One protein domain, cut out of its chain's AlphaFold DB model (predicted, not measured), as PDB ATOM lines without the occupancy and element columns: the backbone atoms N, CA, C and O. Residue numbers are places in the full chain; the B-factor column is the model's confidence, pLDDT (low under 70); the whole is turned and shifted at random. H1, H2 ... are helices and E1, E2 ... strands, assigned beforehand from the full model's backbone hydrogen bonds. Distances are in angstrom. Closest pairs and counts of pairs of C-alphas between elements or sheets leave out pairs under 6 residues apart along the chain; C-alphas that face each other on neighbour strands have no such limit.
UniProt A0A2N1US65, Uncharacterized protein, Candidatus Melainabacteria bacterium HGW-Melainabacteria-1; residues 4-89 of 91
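Overview. This is residues 4 to 89 of the 91 residues of an uncharacterized protein of Candidatus Melainabacteria bacterium HGW-Melainabacteria-1 (UniProt A0A2N1US65). A small two-stranded parallel sheet, E1 beside E2, lies between two long helices: H4 covers one side, and H5 is on the other, nearer E1 than E2. H2 packs beside the later part of H4, while H1 and H3 lie farthest from the middle. The 86 printed residues run H1, H2, H3, E1, H4, E2, H5, five named helices and two strands, mostly helix by class. The whole is only just compact, close to loose, with a radius of gyration of the C-alphas of 14.0 A and spans of 39 by 28 by 23 A.

Along the chain. Find C-alpha 4 at (2.477, 44.677, 37.867), where H1, residues 4 to 7, begins. Next come H2, residues 10 to 16, and H3, residues 20 to 28, 12.2 A long. E1 takes residues 32 to 35. At C-alpha 42, (23.164, 58.661, 42.151), H4 begins and runs 23.0 A to residue 57. E2 is residues 63 to 66. H5, residues 75 to 88, runs 20.3 A to C-alpha 88 at (34.184, 34.831, 42.259).

Arrangement. Look first at E1 and E2, parallel at 10 degrees, with N 65 and O 33 2.8 A apart, within hydrogen-bond range. E1, H4 and E2 form a strand-helix-strand unit, two parallel neighbour strands with a helix between, and its crossover is right-handed. The closest C-alphas of H4 and E1 are those of Leu 45 and Val 35, 6.4 A apart; for H5 and E1 they are Lys 81 and Ser 34, 7.7 A. H2 touches H4 through H4's residues 47 to 54 alone, closest at the C-alphas of Ala 15 and Ile 54, 5.9 A, the same way at a shallow tilt of 28 degrees. H1 and H2 only just touch, with 3 pairs of C-alphas within 8 A, and only at the corner by their link. H3 touches no helix, and H4 and H5 are apart. In H3 and H4 every O i to N i+4 pair is within hydrogen-bond range; in H5 9 of 10 are, in H2 1 of 3, beside 1 of 4 O i to N i+3 pairs, and H1 is too short for an O i to N i+4 pair.

Size, cuts and confidence. Look for the two C-alphas farthest apart at Trp 21 and Asp 70, 39.8 A from each other. The printed part has no cut, and no link is long. The mean pLDDT of the printed part is 96.6, and no printed residue is under 70.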
ATOM      1  N   ARG A   4       1.362  44.908  38.796       94.62
ATOM      2  CA  ARG A   4       2.477  44.677  37.867       94.62
ATOM      3  C   ARG A   4       3.695  45.463  38.315       94.62
ATOM      4  O   ARG A   4       4.786  44.911  38.403       94.62
ATOM      5  N   VAL A   5       3.518  46.739  38.636       96.06
ATOM      6  CA  VAL A   5       4.645  47.562  39.075       96.06
ATOM      7  C   VAL A   5       5.141  47.107  40.453       96.06
ATOM      8  O   VAL A   5       6.349  47.042  40.674       96.06
ATOM      9  N   TYR A   6       4.239  46.715  41.355       96.44
ATOM     10  CA  TYR A   6       4.587  46.256  42.699       96.44
ATOM     11  C   TYR A   6       5.472  45.007  42.681       96.44
ATOM     12  O   TYR A   6       6.571  45.038  43.235       96.44
ATOM     13  N   TYR A   7       5.053  43.940  41.992       95.62
ATOM     14  CA  TYR A   7       5.812  42.684  41.941       95.62
ATOM     15  C   TYR A   7       7.148  42.804  41.188       95.62
ATOM     16  O   TYR A   7       8.047  41.996  41.414       95.62
ATOM     17  N   HIS A   8       7.311  43.818  40.333       94.38
ATOM     18  CA  HIS A   8       8.552  44.081  39.595       94.38
ATOM     19  C   HIS A   8       9.429  45.181  40.208       94.38
ATOM     20  O   HIS A   8      10.466  45.510  39.639       94.38
ATOM     21  N   THR A   9       9.060  45.717  41.373       96.25
ATOM     22  CA  THR A   9       9.868  46.698  42.106       96.25
ATOM     23  C   THR A   9      10.429  46.049  43.373       96.25
ATOM     24  O   THR A   9       9.719  45.978  44.380       96.25
ATOM     25  N   PRO A  10      11.698  45.587  43.381       95.44
ATOM     26  CA  PRO A  10      12.275  44.879  44.525       95.44
ATOM     27  C   PRO A  10      12.177  45.661  45.835       95.44
ATOM     28  O   PRO A  10      11.807  45.089  46.857       95.44
ATOM     29  N   LEU A  11      12.421  46.975  45.801       97.75
ATOM     30  CA  LEU A  11      12.337  47.834  46.987       97.75
ATOM     31  C   LEU A  11      10.927  47.893  47.591       97.75
ATOM     32  O   LEU A  11      10.789  48.066  48.799       97.75
ATOM     33  N   ALA A  12       9.885  47.710  46.778       97.50
ATOM     34  CA  ALA A  12       8.505  47.680  47.245       97.50
ATOM     35  C   ALA A  12       8.113  46.274  47.716       97.50
ATOM     36  O   ALA A  12       7.701  46.089  48.864       97.50
ATOM     37  N   TYR A  13       8.262  45.275  46.843       97.62
ATOM     38  CA  TYR A  13       7.796  43.917  47.112       97.62
ATOM     39  C   TYR A  13       8.604  43.233  48.212       97.62
ATOM     40  O   TYR A  13       8.040  42.729  49.186       97.62
ATOM     41  N   LEU A  14       9.935  43.244  48.094       97.19
ATOM     42  CA  LEU A  14      10.788  42.514  49.021       97.19
ATOM     43  C   LEU A  14      10.656  43.075  50.433       97.19
ATOM     44  O   LEU A  14      10.582  42.296  51.381       97.19
ATOM     45  N   ALA A  15      10.547  44.400  50.582       97.38
ATOM     46  CA  ALA A  15      10.334  45.054  51.871       97.38
ATOM     47  C   ALA A  15       9.116  44.480  52.618       97.38
ATOM     48  O   ALA A  15       9.204  44.200  53.817       97.38
ATOM     49  N   GLN A  16       8.019  44.210  51.906       97.56
ATOM     50  CA  GLN A  16       6.787  43.661  52.482       97.56
ATOM     51  C   GLN A  16       6.748  42.127  52.536       97.56
ATOM     52  O   GLN A  16       5.927  41.570  53.265       97.56
ATOM     53  N   LEU A  17       7.636  41.429  51.821       97.75
ATOM     54  CA  LEU A  17       7.694  39.969  51.816       97.75
ATOM     55  C   LEU A  17       8.029  39.420  53.212       97.75
ATOM     56  O   LEU A  17       9.085  39.724  53.774       97.75
ATOM     57  N   LYS A  18       7.126  38.602  53.759       97.69
ATOM     58  CA  LYS A  18       7.255  37.958  55.081       97.69
ATOM     59  C   LYS A  18       7.116  36.439  55.035       97.69
ATOM     60  O   LYS A  18       7.319  35.793  56.057       97.69
ATOM     61  N   ASP A  19       6.747  35.885  53.882       98.12
ATOM     62  CA  ASP A  19       6.556  34.447  53.718       98.12
ATOM     63  C   ASP A  19       7.904  33.716  53.888       98.12
ATOM     64  O   ASP A  19       8.826  33.955  53.095       98.12
ATOM     65  N   PRO A  20       8.043  32.841  54.905       97.06
ATOM     66  CA  PRO A  20       9.290  32.133  55.171       97.06
ATOM     67  C   PRO A  20       9.757  31.271  54.001       97.06
ATOM     68  O   PRO A  20      10.961  31.168  53.781       97.06
ATOM     69  N   TRP A  21       8.835  30.695  53.223       97.62
ATOM     70  CA  TRP A  21       9.190  29.823  52.108       97.62
ATOM     71  C   TRP A  21       9.996  30.584  51.052       97.62
ATOM     72  O   TRP A  21      11.062  30.129  50.640       97.62
ATOM     73  N   PHE A  22       9.547  31.783  50.671       97.31
ATOM     74  CA  PHE A  22      10.285  32.625  49.729       97.31
ATOM     75  C   PHE A  22      11.577  33.177  50.337       97.31
ATOM     76  O   PHE A  22      12.615  33.173  49.678       97.31
ATOM     77  N   LEU A  23      11.536  33.646  51.589       98.31
ATOM     78  CA  LEU A  23      12.719  34.204  52.253       98.31
ATOM     79  C   LEU A  23      13.847  33.172  52.365       98.31
ATOM     80  O   LEU A  23      15.005  33.502  52.113       98.31
ATOM     81  N   ASP A  24      13.520  31.914  52.653       98.25
ATOM     82  CA  ASP A  24      14.508  30.840  52.730       98.25
ATOM     83  C   ASP A  24      15.141  30.516  51.374       98.25
ATOM     84  O   ASP A  24      16.316  30.141  51.328       98.25
ATOM     85  N   LEU A  25      14.422  30.710  50.262       97.12
ATOM     86  CA  LEU A  25      15.012  30.608  48.925       97.12
ATOM     87  C   LEU A  25      16.042  31.713  48.694       97.12
ATOM     88  O   LEU A  25      17.147  31.418  48.242       97.12
ATOM     89  N   TYR A  26      15.741  32.968  49.040       97.25
ATOM     90  CA  TYR A  26      16.730  34.048  48.944       97.25
ATOM     91  C   TYR A  26      17.960  33.764  49.813       97.25
ATOM     92  O   TYR A  26      19.086  33.932  49.351       97.25
ATOM     93  N   ARG A  27      17.757  33.257  51.035       97.88
ATOM     94  CA  ARG A  27      18.839  32.972  51.991       97.88
ATOM     95  C   ARG A  27      19.816  31.890  51.549       97.88
ATOM     96  O   ARG A  27      20.967  31.900  51.972       97.88
ATOM     97  N   ARG A  28      19.359  30.944  50.730       96.56
ATOM     98  CA  ARG A  28      20.176  29.826  50.232       96.56
ATOM     99  C   ARG A  28      20.880  30.135  48.911       96.56
ATOM    100  O   ARG A  28      21.681  29.320  48.462       96.56
ATOM    101  N   ASN A  29      20.577  31.270  48.285       93.88
ATOM    102  CA  ASN A  29      21.145  31.660  47.000       93.88
ATOM    103  C   ASN A  29      22.376  32.558  47.156       93.88
ATOM    104  O   ASN A  29      22.589  33.199  48.181       93.88
ATOM    105  N   GLN A  30      23.177  32.623  46.093       94.38
ATOM    106  CA  GLN A  30      24.239  33.616  45.959       94.38
ATOM    107  C   GLN A  30      23.673  34.860  45.274       94.38
ATOM    108  O   GLN A  30      23.327  34.820  44.094       94.38
ATOM    109  N   ILE A  31      23.568  35.960  46.019       96.19
ATOM    110  CA  ILE A  31      23.067  37.242  45.516       96.19
ATOM    111  C   ILE A  31      24.221  38.238  45.498       96.19
ATOM    112  O   ILE A  31      24.877  38.454  46.517       96.19
ATOM    113  N   ILE A  32      24.448  38.857  44.342       97.19
ATOM    114  CA  ILE A  32      25.421  39.933  44.156       97.19
ATOM    115  C   ILE A  32      24.673  41.142  43.597       97.19
ATOM    116  O   ILE A  32      23.968  41.025  42.596       97.19
ATOM    117  N   VAL A  33      24.839  42.300  44.231       97.62
ATOM    118  CA  VAL A  33      24.356  43.596  43.744       97.62
ATOM    119  C   VAL A  33      25.560  44.518  43.658       97.62
ATOM    120  O   VAL A  33      26.301  44.657  44.627       97.62
ATOM    121  N   SER A  34      25.775  45.146  42.508       97.31
ATOM    122  CA  SER A  34      26.916  46.033  42.297       97.31
ATOM    123  C   SER A  34      26.472  47.344  41.680       97.31
ATOM    124  O   SER A  34      25.684  47.353  40.737       97.31
ATOM    125  N   VAL A  35      27.035  48.443  42.173       98.12
ATOM    126  CA  VAL A  35      26.715  49.806  41.738       98.12
ATOM    127  C   VAL A  35      27.996  50.631  41.657       98.12
ATOM    128  O   VAL A  35      28.944  50.385  42.401       98.12
ATOM    129  N   GLY A  36      28.102  51.516  40.664       97.75
ATOM    130  CA  GLY A  36      29.197  52.484  40.588       97.75
ATOM    131  C   GLY A  36      28.938  53.677  41.504       97.75
ATOM    132  O   GLY A  36      27.835  53.831  42.014       97.75
ATOM    133  N   GLN A  37      29.944  54.522  41.726       97.38
ATOM    134  CA  GLN A  37      29.782  55.771  42.484       97.38
ATOM    135  C   GLN A  37      30.114  57.028  41.669       97.38
ATOM    136  O   GLN A  37      30.201  58.121  42.225       97.38
ATOM    137  N   GLY A  38      30.342  56.866  40.368       94.56
ATOM    138  CA  GLY A  38      30.600  57.950  39.431       94.56
ATOM    139  C   GLY A  38      29.326  58.502  38.797       94.56
ATOM    140  O   GLY A  38      28.218  58.289  39.279       94.56
ATOM    141  N   ALA A  39      29.499  59.222  37.688       92.38
ATOM    142  CA  ALA A  39      28.414  59.952  37.040       92.38
ATOM    143  C   ALA A  39      27.187  59.073  36.731       92.38
ATOM    144  O   ALA A  39      27.325  57.969  36.191       92.38
ATOM    145  N   TRP A  40      26.002  59.628  37.003       91.56
ATOM    146  CA  TRP A  40      24.687  59.061  36.679       91.56
ATOM    147  C   TRP A  40      24.277  57.837  37.511       91.56
ATOM    148  O   TRP A  40      23.247  57.229  37.226       91.56
ATOM    149  N   GLU A  41      25.050  57.475  38.535       94.25
ATOM    150  CA  GLU A  41      24.725  56.373  39.448       94.25
ATOM    151  C   GLU A  41      23.924  56.830  40.675       94.25
ATOM    152  O   GLU A  41      23.460  55.986  41.434       94.25
ATOM    153  N   GLU A  42      23.736  58.133  40.905       93.88
ATOM    154  CA  GLU A  42      23.164  58.661  42.151       93.88
ATOM    155  C   GLU A  42      21.817  58.015  42.532       93.88
ATOM    156  O   GLU A  42      21.705  57.536  43.664       93.88
ATOM    157  N   PRO A  43      20.829  57.872  41.623       94.50
ATOM    158  CA  PRO A  43      19.585  57.179  41.959       94.50
ATOM    159  C   PRO A  43      19.803  55.690  42.266       94.50
ATOM    160  O   PRO A  43      19.184  55.133  43.170       94.50
ATOM    161  N   MET A  44      20.714  55.036  41.539       95.75
ATOM    162  CA  MET A  44      21.007  53.608  41.706       95.75
ATOM    163  C   MET A  44      21.753  53.333  43.011       95.75
ATOM    164  O   MET A  44      21.570  52.278  43.621       95.75
ATOM    165  N   LEU A  45      22.578  54.275  43.471       97.00
ATOM    166  CA  LEU A  45      23.246  54.211  44.765       97.00
ATOM    167  C   LEU A  45      22.242  54.217  45.909       97.00
ATOM    168  O   LEU A  45      22.355  53.398  46.825       97.00
ATOM    169  N   ASP A  46      21.271  55.122  45.852       97.44
ATOM    170  CA  ASP A  46      20.242  55.235  46.879       97.44
ATOM    171  C   ASP A  46      19.337  54.000  46.897       97.44
ATOM    172  O   ASP A  46      19.072  53.446  47.968       97.44
ATOM    173  N   ASP A  47      18.958  53.484  45.728       97.81
ATOM    174  CA  ASP A  47      18.220  52.225  45.612       97.81
ATOM    175  C   ASP A  47      19.032  51.033  46.137       97.81
ATOM    176  O   ASP A  47      18.520  50.201  46.890       97.81
ATOM    177  N   THR A  48      20.328  50.965  45.822       98.31
ATOM    178  CA  THR A  48      21.210  49.888  46.300       98.31
ATOM    179  C   THR A  48      21.370  49.926  47.821       98.31
ATOM    180  O   THR A  48      21.335  48.880  48.469       98.31
ATOM    181  N   ARG A  49      21.492  51.119  48.423       98.31
ATOM    182  CA  ARG A  49      21.539  51.292  49.889       98.31
ATOM    183  C   ARG A  49      20.238  50.842  50.553       98.31
ATOM    184  O   ARG A  49      20.282  50.144  51.564       98.31
ATOM    185  N   GLN A  50      19.088  51.192  49.978       98.50
ATOM    186  CA  GLN A  50      17.791  50.729  50.477       98.50
ATOM    187  C   GLN A  50      17.662  49.205  50.371       98.50
ATOM    188  O   GLN A  50      17.236  48.548  51.322       98.50
ATOM    189  N   LEU A  51      18.089  48.618  49.251       98.56
ATOM    190  CA  LEU A  51      18.071  47.170  49.068       98.56
ATOM    191  C   LEU A  51      18.983  46.459  50.077       98.56
ATOM    192  O   LEU A  51      18.578  45.455  50.662       98.56
ATOM    193  N   GLN A  52      20.176  47.006  50.338       98.62
ATOM    194  CA  GLN A  52      21.093  46.495  51.358       98.62
ATOM    195  C   GLN A  52      20.435  46.468  52.745       98.62
ATOM    196  O   GLN A  52      20.540  45.467  53.455       98.62
ATOM    197  N   GLN A  53      19.721  47.532  53.121       98.62
ATOM    198  CA  GLN A  53      18.985  47.589  54.388       98.62
ATOM    199  C   GLN A  53      17.862  46.546  54.448       98.62
ATOM    200  O   GLN A  53      17.701  45.879  55.470       98.62
ATOM    201  N   ILE A  54      17.114  46.363  53.355       98.56
ATOM    202  CA  ILE A  54      16.048  45.354  53.260       98.56
ATOM    203  C   ILE A  54      16.613  43.940  53.420       98.56
ATOM    204  O   ILE A  54      16.051  43.143  54.175       98.56
ATOM    205  N   PHE A  55      17.718  43.619  52.740       98.50
ATOM    206  CA  PHE A  55      18.375  42.320  52.876       98.50
ATOM    207  C   PHE A  55      18.885  42.088  54.298       98.50
ATOM    208  O   PHE A  55      18.599  41.036  54.869       98.50
ATOM    209  N   ALA A  56      19.549  43.079  54.902       98.44
ATOM    210  CA  ALA A  56      20.023  42.994  56.280       98.44
ATOM    211  C   ALA A  56      18.871  42.755  57.272       98.44
ATOM    212  O   ALA A  56      18.943  41.840  58.088       98.44
ATOM    213  N   ALA A  57      17.772  43.508  57.155       98.38
ATOM    214  CA  ALA A  57      16.603  43.368  58.025       98.38
ATOM    215  C   ALA A  57      15.898  42.004  57.902       98.38
ATOM    216  O   ALA A  57      15.159  41.607  58.801       98.38
ATOM    217  N   LYS A  58      16.096  41.298  56.784       98.12
ATOM    218  CA  LYS A  58      15.498  39.982  56.503       98.12
ATOM    219  C   LYS A  58      16.493  38.833  56.642       98.12
ATOM    220  O   LYS A  58      16.129  37.687  56.364       98.12
ATOM    221  N   GLU A  59      17.720  39.132  57.063       98.06
ATOM    222  CA  GLU A  59      18.814  38.167  57.188       98.06
ATOM    223  C   GLU A  59      19.090  37.434  55.865       98.06
ATOM    224  O   GLU A  59      19.365  36.236  55.843       98.06
ATOM    225  N   ILE A  60      18.968  38.146  54.740       98.31
ATOM    226  CA  ILE A  60      19.311  37.633  53.412       98.31
ATOM    227  C   ILE A  60      20.791  37.964  53.157       98.31
ATOM    228  O   ILE A  60      21.132  39.145  53.050       98.31
ATOM    229  N   PRO A  61      21.686  36.964  53.054       97.69
ATOM    230  CA  PRO A  61      23.073  37.193  52.693       97.69
ATOM    231  C   PRO A  61      23.157  37.645  51.231       97.69
ATOM    232  O   PRO A  61      22.729  36.944  50.317       97.69
ATOM    233  N   ALA A  62      23.733  38.823  51.011       97.44
ATOM    234  CA  ALA A  62      24.002  39.358  49.685       97.44
ATOM    235  C   ALA A  62      25.344  40.093  49.685       97.44
ATOM    236  O   ALA A  62      25.675  40.806  50.636       97.44
ATOM    237  N   TRP A  63      26.109  39.945  48.607       97.62
ATOM    238  CA  TRP A  63      27.289  40.763  48.367       97.62
ATOM    239  C   TRP A  63      26.852  42.066  47.705       97.62
ATOM    240  O   TRP A  63      26.524  42.088  46.520       97.62
ATOM    241  N   ILE A  64      26.829  43.143  48.488       98.12
ATOM    242  CA  ILE A  64      26.578  44.496  47.989       98.12
ATOM    243  C   ILE A  64      27.922  45.183  47.771       98.12
ATOM    244  O   ILE A  64      28.661  45.400  48.732       98.12
ATOM    245  N   ASP A  65      28.248  45.486  46.519       97.88
ATOM    246  CA  ASP A  65      29.561  45.990  46.125       97.88
ATOM    247  C   ASP A  65      29.478  47.394  45.512       97.88
ATOM    248  O   ASP A  65      28.933  47.592  44.419       97.88
ATOM    249  N   TYR A  66      30.045  48.370  46.221       98.12
ATOM    250  CA  TYR A  66      30.094  49.773  45.815       98.12
ATOM    251  C   TYR A  66      31.431  50.062  45.139       98.12
ATOM    252  O   TYR A  66      32.472  50.179  45.786       98.12
ATOM    253  N   TRP A  67      31.400  50.183  43.819       97.69
ATOM    254  CA  TRP A  67      32.588  50.416  43.009       97.69
ATOM    255  C   TRP A  67      32.956  51.899  43.024       97.69
ATOM    256  O   TRP A  67      32.089  52.744  43.227       97.69
ATOM    257  N   GLY A  68      34.245  52.209  42.869       96.31
ATOM    258  CA  GLY A  68      34.821  53.541  43.090       96.31
ATOM    259  C   GLY A  68      34.102  54.708  42.399       96.31
ATOM    260  O   GLY A  68      33.283  54.541  41.496       96.31
ATOM    261  N   TYR A  69      34.434  55.928  42.823       96.56
ATOM    262  CA  TYR A  69      33.835  57.166  42.300       96.56
ATOM    263  C   TYR A  69      34.155  57.443  40.818       96.56
ATOM    264  O   TYR A  69      33.575  58.338  40.214       96.56
ATOM    265  N   ASP A  70      35.063  56.677  40.215       96.25
ATOM    266  CA  ASP A  70      35.376  56.685  38.785       96.25
ATOM    267  C   ASP A  70      34.479  55.745  37.955       96.25
ATOM    268  O   ASP A  70      34.525  55.763  36.724       96.25
ATOM    269  N   VAL A  71      33.641  54.939  38.611       97.38
ATOM    270  CA  VAL A  71      32.793  53.919  37.983       97.38
ATOM    271  C   VAL A  71      31.404  54.484  37.728       97.38
ATOM    272  O   VAL A  71      30.628  54.655  38.663       97.38
ATOM    273  N   ASN A  72      31.092  54.779  36.467       96.12
ATOM    274  CA  ASN A  72      29.838  55.413  36.056       96.12
ATOM    275  C   ASN A  72      28.804  54.404  35.516       96.12
ATOM    276  O   ASN A  72      29.099  53.216  35.335       96.12
ATOM    277  N   HIS A  73      27.592  54.901  35.247       96.38
ATOM    278  CA  HIS A  73      26.465  54.110  34.753       96.38
ATOM    279  C   HIS A  73      26.559  53.833  33.238       96.38
ATOM    280  O   HIS A  73      25.736  54.302  32.453       96.38
ATOM    281  N   ASP A  74      27.595  53.106  32.809       96.38
ATOM    282  CA  ASP A  74      27.819  52.808  31.390       96.38
ATOM    283  C   ASP A  74      28.416  51.409  31.158       96.38
ATOM    284  O   ASP A  74      29.063  50.801  32.023       96.38
ATOM    285  N   TRP A  75      28.228  50.910  29.936       96.69
ATOM    286  CA  TRP A  75      28.618  49.587  29.463       96.69
ATOM    287  C   TRP A  75      30.041  49.212  29.870       96.69
ATOM    288  O   TRP A  75      30.206  48.154  30.485       96.69
ATOM    289  N   PRO A  76      31.092  50.019  29.596       97.00
ATOM    290  CA  PRO A  76      32.470  49.596  29.843       97.00
ATOM    291  C   PRO A  76      32.709  49.119  31.278       97.00
ATOM    292  O   PRO A  76      33.463  48.165  31.487       97.00
ATOM    293  N   TRP A  77      32.026  49.714  32.260       97.56
ATOM    294  CA  TRP A  77      32.093  49.277  33.651       97.56
ATOM    295  C   TRP A  77      31.284  48.025  33.927       97.56
ATOM    296  O   TRP A  77      31.780  47.141  34.625       97.56
ATOM    297  N   TRP A  78      30.097  47.887  33.340       96.25
ATOM    298  CA  TRP A  78      29.320  46.651  33.428       96.25
ATOM    299  C   TRP A  78      30.107  45.450  32.891       96.25
ATOM    300  O   TRP A  78      30.080  44.386  33.509       96.25
ATOM    301  N   ARG A  79      30.914  45.631  31.828       97.31
ATOM    302  CA  ARG A  79      31.854  44.598  31.341       97.31
ATOM    303  C   ARG A  79      32.780  44.099  32.426       97.31
ATOM    304  O   ARG A  79      32.943  42.897  32.613       97.31
ATOM    305  N   ARG A  80      33.433  45.056  33.084       97.44
ATOM    306  CA  ARG A  80      34.494  44.807  34.060       97.44
ATOM    307  C   ARG A  80      33.905  44.159  35.302       97.44
ATOM    308  O   ARG A  80      34.440  43.152  35.754       97.44
ATOM    309  N   LYS A  81      32.766  44.677  35.775       96.50
ATOM    310  CA  LYS A  81      31.971  44.098  36.862       96.50
ATOM    311  C   LYS A  81      31.592  42.650  36.560       96.50
ATOM    312  O   LYS A  81      31.893  41.775  37.360       96.50
ATOM    313  N   MET A  82      31.008  42.376  35.392       95.62
ATOM    314  CA  MET A  82      30.589  41.022  35.013       95.62
ATOM    315  C   MET A  82      31.763  40.037  35.031       95.62
ATOM    316  O   MET A  82      31.683  38.999  35.683       95.62
ATOM    317  N   SER A  83      32.875  40.373  34.366       95.62
ATOM    318  CA  SER A  83      34.073  39.524  34.380       95.62
ATOM    319  C   SER A  83      34.611  39.308  35.795       95.62
ATOM    320  O   SER A  83      34.943  38.179  36.144       95.62
ATOM    321  N   TYR A  84      34.658  40.359  36.616       96.38
ATOM    322  CA  TYR A  84      35.103  40.269  38.004       96.38
ATOM    323  C   TYR A  84      34.222  39.325  38.828       96.38
ATOM    324  O   TYR A  84      34.742  38.397  39.442       96.38
ATOM    325  N   PHE A  85      32.899  39.499  38.824       95.88
ATOM    326  CA  PHE A  85      32.016  38.672  39.651       95.88
ATOM    327  C   PHE A  85      31.964  37.222  39.186       95.88
ATOM    328  O   PHE A  85      31.985  36.327  40.028       95.88
ATOM    329  N   LEU A  86      31.981  36.965  37.874       93.81
ATOM    330  CA  LEU A  86      32.020  35.599  37.347       93.81
ATOM    331  C   LEU A  86      33.245  34.815  37.837       93.81
ATOM    332  O   LEU A  86      33.138  33.615  38.060       93.81
ATOM    333  N   MET A  87      34.382  35.479  38.068       93.44
ATOM    334  CA  MET A  87      35.568  34.835  38.651       93.44
ATOM    335  C   MET A  87      35.403  34.460  40.132       93.44
ATOM    336  O   MET A  87      36.156  33.630  40.632       93.44
ATOM    337  N   HIS A  88      34.449  35.070  40.837       90.75
ATOM    338  CA  HIS A  88      34.184  34.831  42.259       90.75
ATOM    339  C   HIS A  88      32.981  33.911  42.496       90.75
ATOM    340  O   HIS A  88      32.782  33.437  43.619       90.75
ATOM    341  N   LEU A  89      32.178  33.647  41.462       86.62
ATOM    342  CA  LEU A  89      31.086  32.687  41.540       86.62
ATOM    343  C   LEU A  89      31.651  31.268  41.615       86.62
ATOM    344  O   LEU A  89      32.488  30.859  40.811       86.62
TER     345      LEU A  89